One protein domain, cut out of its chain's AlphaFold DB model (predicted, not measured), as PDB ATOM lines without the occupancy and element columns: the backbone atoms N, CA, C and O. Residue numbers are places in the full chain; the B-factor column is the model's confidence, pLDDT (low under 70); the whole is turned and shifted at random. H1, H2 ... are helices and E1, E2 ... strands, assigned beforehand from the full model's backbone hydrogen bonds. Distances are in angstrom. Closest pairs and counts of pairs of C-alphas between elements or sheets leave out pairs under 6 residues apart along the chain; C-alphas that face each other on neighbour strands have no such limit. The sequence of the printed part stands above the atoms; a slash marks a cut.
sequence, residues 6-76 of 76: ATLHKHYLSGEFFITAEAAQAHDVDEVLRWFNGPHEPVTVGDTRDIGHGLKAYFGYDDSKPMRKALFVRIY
ATOM      1  N   ALA A   6      16.667 103.920  41.924       95.94
ATOM      2  CA  ALA A   6      16.756 103.400  40.560       95.94
ATOM      3  C   ALA A   6      17.328 101.973  40.492       95.94
ATOM      4  O   ALA A   6      16.965 101.219  39.593       95.94
ATOM      5  N   THR A   7      18.208 101.589  41.422       96.38
ATOM      6  CA  THR A   7      18.714 100.215  41.529       96.38
ATOM      7  C   THR A   7      17.635  99.303  42.102       96.38
ATOM      8  O   THR A   7      17.367  98.257  41.524       96.38
ATOM      9  N   LEU A   8      16.944  99.724  43.164       96.69
ATOM     10  CA  LEU A   8      15.848  98.953  43.768       96.69
ATOM     11  C   LEU A   8      14.713  98.678  42.773       96.69
ATOM     12  O   LEU A   8      14.259  97.542  42.654       96.69
ATOM     13  N   HIS A   9      14.317  99.683  41.988       95.56
ATOM     14  CA  HIS A   9      13.261  99.544  40.986       95.56
ATOM     15  C   HIS A   9      13.587  98.531  39.880       95.56
ATOM     16  O   HIS A   9      12.669  97.882  39.384       95.56
ATOM     17  N   LYS A  10      14.864  98.330  39.518       95.88
ATOM     18  CA  LYS A  10      15.255  97.261  38.571       95.88
ATOM     19  C   LYS A  10      14.933  95.863  39.101       95.88
ATOM     20  O   LYS A  10      14.739  94.948  38.308       95.88
ATOM     21  N   HIS A  11      14.864  95.721  40.423       95.75
ATOM     22  CA  HIS A  11      14.540  94.482  41.127       95.75
ATOM     23  C   HIS A  11      13.119  94.488  41.692       95.75
ATOM     24  O   HIS A  11      12.818  93.666  42.542       95.75
ATOM     25  N   TYR A  12      12.239  95.398  41.257       94.75
ATOM     26  CA  TYR A  12      10.863  95.513  41.768       94.75
ATOM     27  C   TYR A  12      10.768  95.756  43.286       94.75
ATOM     28  O   TYR A  12       9.738  95.490  43.905       94.75
ATOM     29  N   LEU A  13      11.828  96.302  43.885       94.31
ATOM     30  CA  LEU A  13      11.886  96.657  45.298       94.31
ATOM     31  C   LEU A  13      11.577  98.142  45.491       94.31
ATOM     32  O   LEU A  13      11.802  98.970  44.608       94.31
ATOM     33  N   SER A  14      11.083  98.484  46.677       92.44
ATOM     34  CA  SER A  14      10.829  99.863  47.095       92.44
ATOM     35  C   SER A  14      11.088 100.024  48.591       92.44
ATOM     36  O   SER A  14      11.206  99.037  49.318       92.44
ATOM     37  N   GLY A  15      11.170 101.271  49.053       91.38
ATOM     38  CA  GLY A  15      11.472 101.592  50.446       91.38
ATOM     39  C   GLY A  15      12.958 101.855  50.678       91.38
ATOM     40  O   GLY A  15      13.706 102.175  49.756       91.38
ATOM     41  N   GLU A  16      13.377 101.764  51.936       94.88
ATOM     42  CA  GLU A  16      14.717 102.164  52.357       94.88
ATOM     43  C   GLU A  16      15.621 100.937  52.505       94.88
ATOM     44  O   GLU A  16      15.463 100.145  53.432       94.88
ATOM     45  N   PHE A  17      16.588 100.785  51.603       97.50
ATOM     46  CA  PHE A  17      17.599  99.733  51.678       97.50
ATOM     47  C   PHE A  17      18.972 100.344  51.929       97.50
ATOM     48  O   PHE A  17      19.394 101.290  51.259       97.50
ATOM     49  N   PHE A  18      19.695  99.760  52.873       97.81
ATOM     50  CA  PHE A  18      21.052 100.141  53.219       97.81
ATOM     51  C   PHE A  18      21.957  98.924  53.131       97.81
ATOM     52  O   PHE A  18      21.583  97.849  53.576       97.81
ATOM     53  N   ILE A  19      23.166  99.111  52.621       97.62
ATOM     54  CA  ILE A  19      24.229  98.102  52.614       97.62
ATOM     55  C   ILE A  19      25.467  98.672  53.312       97.62
ATOM     56  O   ILE A  19      25.696  99.886  53.269       97.62
ATOM     57  N   THR A  20      26.239  97.863  54.032       97.50
ATOM     58  CA  THR A  20      27.530  98.300  54.592       97.50
ATOM     59  C   THR A  20      28.544  98.564  53.477       97.50
ATOM     60  O   THR A  20      28.377  98.104  52.348       97.50
ATOM     61  N   ALA A  21      29.572  99.368  53.759       95.81
ATOM     62  CA  ALA A  21      30.586  99.667  52.747       95.81
ATOM     63  C   ALA A  21      31.375  98.400  52.388       95.81
ATOM     64  O   ALA A  21      31.670  98.159  51.224       95.81
ATOM     65  N   GLU A  22      31.639  97.573  53.394       94.81
ATOM     66  CA  GLU A  22      32.326  96.296  53.296       94.81
ATOM     67  C   GLU A  22      31.554  95.329  52.387       94.81
ATOM     68  O   GLU A  22      32.117  94.811  51.425       94.81
ATOM     69  N   ALA A  23      30.247  95.156  52.618       94.94
ATOM     70  CA  ALA A  23      29.413  94.284  51.792       94.94
ATOM     71  C   ALA A  23      29.287  94.800  50.348       94.94
ATOM     72  O   ALA A  23      29.370  94.013  49.408       94.94
ATOM     73  N   ALA A  24      29.147  96.115  50.153       94.75
ATOM     74  CA  ALA A  24      29.056  96.714  48.819       94.75
ATOM     75  C   ALA A  24      30.369  96.638  48.017       94.75
ATOM     76  O   ALA A  24      30.344  96.717  46.793       94.75
ATOM     77  N   GLN A  25      31.516  96.524  48.692       94.94
ATOM     78  CA  GLN A  25      32.814  96.311  48.048       94.94
ATOM     79  C   GLN A  25      33.069  94.834  47.736       94.94
ATOM     80  O   GLN A  25      33.748  94.529  46.759       94.94
ATOM     81  N   ALA A  26      32.552  93.930  48.572       94.56
ATOM     82  CA  ALA A  26      32.770  92.493  48.446       94.56
ATOM     83  C   ALA A  26      31.776  91.792  47.504       94.56
ATOM     84  O   ALA A  26      32.105  90.731  46.971       94.56
ATOM     85  N   HIS A  27      30.586  92.360  47.287       94.19
ATOM     86  CA  HIS A  27      29.499  91.713  46.549       94.19
ATOM     87  C   HIS A  27      28.859  92.634  45.511       94.19
ATOM     88  O   HIS A  27      28.761  93.847  45.704       94.19
ATOM     89  N   ASP A  28      28.361  92.036  44.426       94.19
ATOM     90  CA  ASP A  28      27.510  92.740  43.471       94.19
ATOM     91  C   ASP A  28      26.144  93.027  44.109       94.19
ATOM     92  O   ASP A  28      25.396  92.118  44.478       94.19
ATOM     93  N   VAL A  29      25.803  94.311  44.222       94.06
ATOM     94  CA  VAL A  29      24.524  94.764  44.778       94.06
ATOM     95  C   VAL A  29      23.345  94.180  43.998       94.06
ATOM     96  O   VAL A  29      22.332  93.838  44.608       94.06
ATOM     97  N   ASP A  30      23.458  94.018  42.678       94.31
ATOM     98  CA  ASP A  30      22.373  93.452  41.876       94.31
ATOM     99  C   ASP A  30      22.139  91.965  42.189       94.31
ATOM    100  O   ASP A  30      20.998  91.508  42.158       94.31
ATOM    101  N   GLU A  31      23.181  91.204  42.528       92.12
ATOM    102  CA  GLU A  31      23.049  89.809  42.964       92.12
ATOM    103  C   GLU A  31      22.369  89.725  44.335       92.12
ATOM    104  O   GLU A  31      21.400  88.982  44.502       92.12
ATOM    105  N   VAL A  32      22.809  90.555  45.283       94.31
ATOM    106  CA  VAL A  32      22.248  90.619  46.641       94.31
ATOM    107  C   VAL A  32      20.755  90.959  46.616       94.31
ATOM    108  O   VAL A  32      19.959  90.343  47.326       94.31
ATOM    109  N   LEU A  33      20.340  91.916  45.781       96.06
ATOM    110  CA  LEU A  33      18.941  92.345  45.708       96.06
ATOM    111  C   LEU A  33      18.005  91.291  45.100       96.06
ATOM    112  O   LEU A  33      16.815  91.286  45.418       96.06
ATOM    113  N   ARG A  34      18.511  90.359  44.282       94.19
ATOM    114  CA  ARG A  34      17.686  89.273  43.720       94.19
ATOM    115  C   ARG A  34      17.135  88.336  44.787       94.19
ATOM    116  O   ARG A  34      16.064  87.773  44.574       94.19
ATOM    117  N   TRP A  35      17.815  88.196  45.926       94.12
ATOM    118  CA  TRP A  35      17.362  87.343  47.026       94.12
ATOM    119  C   TRP A  35      15.952  87.717  47.510       94.12
ATOM    120  O   TRP A  35      15.126  86.837  47.742       94.12
ATOM    121  N   PHE A  36      15.633  89.016  47.554       93.94
ATOM    122  CA  PHE A  36      14.333  89.537  48.005       93.94
ATOM    123  C   PHE A  36      13.169  89.240  47.049       93.94
ATOM    124  O   PHE A  36      12.016  89.476  47.395       93.94
ATOM    125  N   ASN A  37      13.461  88.738  45.847       92.50
ATOM    126  CA  ASN A  37      12.457  88.297  44.878       92.50
ATOM    127  C   ASN A  37      12.319  86.768  44.828       92.50
ATOM    128  O   ASN A  37      11.529  86.242  44.042       92.50
ATOM    129  N   GLY A  38      13.110  86.047  45.624       89.88
ATOM    130  CA  GLY A  38      13.026  84.599  45.752       89.88
ATOM    131  C   GLY A  38      11.927  84.162  46.728       89.88
ATOM    132  O   GLY A  38      11.446  84.960  47.533       89.88
ATOM    133  N   PRO A  39      11.526  82.881  46.701       89.62
ATOM    134  CA  PRO A  39      10.630  82.341  47.711       89.62
ATOM    135  C   PRO A  39      11.348  82.284  49.066       89.62
ATOM    136  O   PRO A  39      12.320  81.551  49.233       89.62
ATOM    137  N   HIS A  40      10.849  83.034  50.045       86.62
ATOM    138  CA  HIS A  40      11.310  82.984  51.429       86.62
ATOM    139  C   HIS A  40      10.126  83.086  52.395       86.62
ATOM    140  O   HIS A  40       9.028  83.509  52.028       86.62
ATOM    141  N   GLU A  41      10.341  82.681  53.645       89.25
ATOM    142  CA  GLU A  41       9.339  82.853  54.697       89.25
ATOM    143  C   GLU A  41       8.975  84.336  54.883       89.25
ATOM    144  O   GLU A  41       9.807  85.217  54.622       89.25
ATOM    145  N   PRO A  42       7.757  84.636  55.369       89.50
ATOM    146  CA  PRO A  42       7.404  85.983  55.785       89.50
ATOM    147  C   PRO A  42       8.401  86.525  56.814       89.50
ATOM    148  O   PRO A  42       8.839  85.813  57.721       89.50
ATOM    149  N   VAL A  43       8.734  87.806  56.681       91.19
ATOM    150  CA  VAL A  43       9.601  88.526  57.617       91.19
ATOM    151  C   VAL A  43       8.768  89.450  58.496       91.19
ATOM    152  O   VAL A  43       7.799  90.055  58.036       91.19
ATOM    153  N   THR A  44       9.157  89.568  59.759       94.12
ATOM    154  CA  THR A  44       8.609  90.525  60.723       94.12
ATOM    155  C   THR A  44       9.638  91.615  61.006       94.12
ATOM    156  O   THR A  44      10.844  91.411  60.877       94.12
ATOM    157  N   VAL A  45       9.175  92.802  61.395       94.44
ATOM    158  CA  VAL A  45      10.071  93.847  61.906       94.44
ATOM    159  C   VAL A  45      10.856  93.306  63.103       94.44
ATOM    160  O   VAL A  45      10.275  92.745  64.029       94.44
ATOM    161  N   GLY A  46      12.170  93.506  63.089       96.69
ATOM    162  CA  GLY A  46      13.112  92.956  64.060       96.69
ATOM    163  C   GLY A  46      13.816  91.686  63.574       96.69
ATOM    164  O   GLY A  46      14.843  91.315  64.145       96.69
ATOM    165  N   ASP A  47      13.330  91.049  62.505       97.50
ATOM    166  CA  ASP A  47      13.950  89.841  61.970       97.50
ATOM    167  C   ASP A  47      15.311  90.134  61.333       97.50
ATOM    168  O   ASP A  47      15.542  91.171  60.704       97.50
ATOM    169  N   THR A  48      16.204  89.152  61.437       97.69
ATOM    170  CA  THR A  48      17.415  89.063  60.619       97.69
ATOM    171  C   THR A  48      17.370  87.770  59.818       97.69
ATOM    172  O   THR A  48      17.197  86.697  60.395       97.69
ATOM    173  N   ARG A  49      17.547  87.856  58.499       96.31
ATOM    174  CA  ARG A  49      17.617  86.697  57.603       96.31
ATOM    175  C   ARG A  49      19.015  86.569  57.009       96.31
ATOM    176  O   ARG A  49      19.648  87.570  56.688       96.31
ATOM    177  N   ASP A  50      19.487  85.332  56.897       95.44
ATOM    178  CA  ASP A  50      20.656  85.004  56.083       95.44
ATOM    179  C   ASP A  50      20.248  85.117  54.611       95.44
ATOM    180  O   ASP A  50      19.243  84.523  54.205       95.44
ATOM    181  N   ILE A  51      20.983  85.923  53.847       94.75
ATOM    182  CA  ILE A  51      20.694  86.173  52.429       94.75
ATOM    183  C   ILE A  51      21.746  85.546  51.503       94.75
ATOM    184  O   ILE A  51      21.803  85.855  50.314       94.75
ATOM    185  N   GLY A  52      22.569  84.643  52.041       91.88
ATOM    186  CA  GLY A  52      23.674  84.011  51.337       91.88
ATOM    187  C   GLY A  52      24.925  84.885  51.277       91.88
ATOM    188  O   GLY A  52      24.962  86.013  51.758       91.88
ATOM    189  N   HIS A  53      25.990  84.331  50.694       87.44
ATOM    190  CA  HIS A  53      27.281  85.010  50.499       87.44
ATOM    191  C   HIS A  53      27.942  85.533  51.791       87.44
ATOM    192  O   HIS A  53      28.816  86.390  51.736       87.44
ATOM    193  N   GLY A  54      27.550  84.996  52.951       93.56
ATOM    194  CA  GLY A  54      28.009  85.475  54.257       93.56
ATOM    195  C   GLY A  54      27.328  86.765  54.728       93.56
ATOM    196  O   GLY A  54      27.732  87.301  55.757       93.56
ATOM    197  N   LEU A  55      26.306  87.239  54.011       96.88
ATOM    198  CA  LEU A  55      25.563  88.457  54.315       96.88
ATOM    199  C   LEU A  55      24.287  88.170  55.104       96.88
ATOM    200  O   LEU A  55      23.652  87.117  54.982       96.88
ATOM    201  N   LYS A  56      23.856  89.170  55.869       97.75
ATOM    202  CA  LYS A  56      22.569  89.169  56.566       97.75
ATOM    203  C   LYS A  56      21.756  90.404  56.212       97.75
ATOM    204  O   LYS A  56      22.300  91.493  56.057       97.75
ATOM    205  N   ALA A  57      20.437  90.248  56.156       97.88
ATOM    206  CA  ALA A  57      19.483  91.343  56.041       97.88
ATOM    207  C   ALA A  57      18.687  91.490  57.340       97.88
ATOM    208  O   ALA A  57      17.968  90.577  57.743       97.88
ATOM    209  N   TYR A  58      18.800  92.649  57.983       98.12
ATOM    210  CA  TYR A  58      17.962  93.057  59.108       98.12
ATOM    211  C   TYR A  58      16.782  93.905  58.622       98.12
ATOM    212  O   TYR A  58      16.986  94.887  57.904       98.12
ATOM    213  N   PHE A  59      15.568  93.556  59.046       96.94
ATOM    214  CA  PHE A  59      14.325  94.248  58.701       96.94
ATOM    215  C   PHE A  59      13.908  95.154  59.860       96.94
ATOM    216  O   PHE A  59      13.401  94.693  60.879       96.94
ATOM    217  N   GLY A  60      14.160  96.451  59.726       96.69
ATOM    218  CA  GLY A  60      14.021  97.424  60.801       96.69
ATOM    219  C   GLY A  60      12.824  98.358  60.667       96.69
ATOM    220  O   GLY A  60      12.198  98.477  59.611       96.69
ATOM    221  N   TYR A  61      12.549  99.054  61.770       95.25
ATOM    222  CA  TYR A  61      11.572 100.130  61.862       95.25
ATOM    223  C   TYR A  61      12.192 101.350  62.561       95.25
ATOM    224  O   TYR A  61      12.901 101.197  63.554       95.25
ATOM    225  N   ASP A  62      11.943 102.539  62.018       93.81
ATOM    226  CA  ASP A  62      12.394 103.845  62.501       93.81
ATOM    227  C   ASP A  62      11.170 104.761  62.658       93.81
ATOM    228  O   ASP A  62      10.621 105.272  61.677       93.81
ATOM    229  N   ASP A  63      10.722 104.934  63.900       93.00
ATOM    230  CA  ASP A  63       9.522 105.695  64.267       93.00
ATOM    231  C   ASP A  63       9.680 107.212  64.086       93.00
ATOM    232  O   ASP A  63       8.688 107.942  64.037       93.00
ATOM    233  N   SER A  64      10.913 107.693  63.910       94.12
ATOM    234  CA  SER A  64      11.200 109.098  63.620       94.12
ATOM    235  C   SER A  64      10.878 109.492  62.174       94.12
ATOM    236  O   SER A  64      10.847 110.681  61.837       94.12
ATOM    237  N   LYS A  65      10.622 108.511  61.296       89.94
ATOM    238  CA  LYS A  65      10.379 108.713  59.864       89.94
ATOM    239  C   LYS A  65       8.895 108.589  59.496       89.94
ATOM    240  O   LYS A  65       8.149 107.818  60.098       89.94
ATOM    241  N   PRO A  66       8.437 109.297  58.444       87.00
ATOM    242  CA  PRO A  66       7.077 109.135  57.937       87.00
ATOM    243  C   PRO A  66       6.858 107.707  57.420       87.00
ATOM    244  O   PRO A  66       7.767 107.124  56.835       87.00
ATOM    245  N   MET A  67       5.636 107.180  57.572       76.69
ATOM    246  CA  MET A  67       5.266 105.762  57.385       76.69
ATOM    247  C   MET A  67       6.042 105.007  56.292       76.69
ATOM    248  O   MET A  67       6.696 104.012  56.582       76.69
ATOM    249  N   ARG A  68       6.020 105.488  55.039       71.50
ATOM    250  CA  ARG A  68       6.674 104.802  53.903       71.50
ATOM    251  C   ARG A  68       8.198 104.661  54.034       71.50
ATOM    252  O   ARG A  68       8.772 103.823  53.356       71.50
ATOM    253  N   LYS A  69       8.836 105.481  54.869       83.31
ATOM    254  CA  LYS A  69      10.279 105.479  55.147       83.31
ATOM    255  C   LYS A  69      10.627 104.902  56.520       83.31
ATOM    256  O   LYS A  69      11.806 104.822  56.851       83.31
ATOM    257  N   ALA A  70       9.621 104.559  57.321       91.12
ATOM    258  CA  ALA A  70       9.826 104.010  58.652       91.12
ATOM    259  C   ALA A  70      10.309 102.557  58.583       91.12
ATOM    260  O   ALA A  70      11.118 102.150  59.401       91.12
ATOM    261  N   LEU A  71       9.872 101.783  57.587       93.81
ATOM    262  CA  LEU A  71      10.382 100.431  57.344       93.81
ATOM    263  C   LEU A  71      11.659 100.485  56.504       93.81
ATOM    264  O   LEU A  71      11.697 101.163  55.474       93.81
ATOM    265  N   PHE A  72      12.685  99.746  56.923       95.50
ATOM    266  CA  PHE A  72      13.951  99.671  56.200       95.50
ATOM    267  C   PHE A  72      14.575  98.277  56.232       95.50
ATOM    268  O   PHE A  72      14.304  97.469  57.117       95.50
ATOM    269  N   VAL A  73      15.476  98.026  55.288       97.19
ATOM    270  CA  VAL A  73      16.318  96.832  55.238       97.19
ATOM    271  C   VAL A  73      17.776  97.251  55.361       97.19
ATOM    272  O   VAL A  73      18.233  98.157  54.664       97.19
ATOM    273  N   ARG A  74      18.526  96.600  56.249       98.06
ATOM    274  CA  ARG A  74      19.968  96.804  56.406       98.06
ATOM    275  C   ARG A  74      20.717  95.513  56.107       98.06
ATOM    276  O   ARG A  74      20.552  94.534  56.826       98.06
ATOM    277  N   ILE A  75      21.568  95.556  55.094       98.00
ATOM    278  CA  ILE A  75      22.413  94.464  54.620       98.00
ATOM    279  C   ILE A  75      23.835  94.673  55.148       98.00
ATOM    280  O   ILE A  75      24.370  95.783  55.039       98.00
ATOM    281  N   TYR A  76      24.423  93.641  55.748       96.81
ATOM    282  CA  TYR A  76      25.760  93.682  56.343       96.81
ATOM    283  C   TYR A  76      26.454  92.325  56.335       96.81
ATOM    284  O   TYR A  76      25.748  91.294  56.224       96.81
TER     285      TYR A  76
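What this domain is: This is residues 6 to 76 of the 76 residues of an uncharacterized protein of Thiomonas sp. X19 (UniProt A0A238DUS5). A small twisted sheet of four strands forms a wall, with H2 and H4 at opposite ends of the strands E1 and E4, and with H1 and H3, near each other, off to one side of the sheet, whose other face is bare. The helices form no bundle: H2, H3 and H4 only graze the sheet, and H1 is not on it. The printed part has 71 residues, with four named helices and four named strands in the order H1 E1 H2 H3 E2 E3 H4 E4; the sheet is mixed, in the order E1 E4 E3 E2, and the class is mixed, helices and strands. The whole is compact, with a radius of gyration of the C-alphas of 11.9 A, and rounded, spanning 31 by 26 by 23 A.

Where its parts are: H1 holds residues 6 to 10, with C-alpha 6 at (16.756, 103.400, 40.560). E1 holds residues 16 to 19 and is 10.3 A long. H2, residues 21 to 26, measures 8.6 A, and H3, residues 29 to 37, the longest helix by residues, measures 13.7 A from C-alpha 29 at (24.524, 94.764, 44.778). E2 is residues 48 to 50; E3, residues 56 to 61, is 16.4 A long. H4, residues 67 to 70, is followed directly by E4, residues 71 to 75, which is 13.7 A long and ends at C-alpha 75 (22.413, 94.464, 54.620).

How they stand to each other: E1, an edge strand, is parallel to E4 at 14 degrees, with N 75 and O 18 2.7 A apart. E4 is antiparallel to E3 at 159 degrees, with N 58 and O 74 2.8 A apart. E3 and the other edge strand, E2, form an antiparallel hairpin, with N 57 and O 49 2.8 A apart. From edge to edge the strands' lines turn by 53 degrees. H2 grazes the sheet with residues 21 to 25, H3 with residues 29 to 36 and H4 with residues 67 to 70. The closest C-alphas of H2 and E4, those of Ala 23 and Ile 75, are 7.6 A apart; those of E1 and H4, Glu 16 and Lys 69, are 6.2 A apart. H1 and H3 are close but not clearly touching, the closest C-alphas being those of Leu 8 and Leu 33, 7.5 A. H2 and H3 meet only through their link; H2 and H4 are apart. Every O i to N i+4 pair is within hydrogen-bond range in H2, but 0 of 1 in H1 and 2 of 5 in H3, where O i to N i+3 gives 1 of 2 and 5 of 6; H4 is too short for such a pair.

The domain as a whole: The two C-alphas farthest apart, those of His 53 and Pro 66, are 32.3 A apart. The printed part has no cut and no long link; the link from H3 to E2, 10 residues, is short but not tight, and the other links are tight. The mean pLDDT of the printed part is 93.7, that of H4 is 81, and no printed residue is under 70.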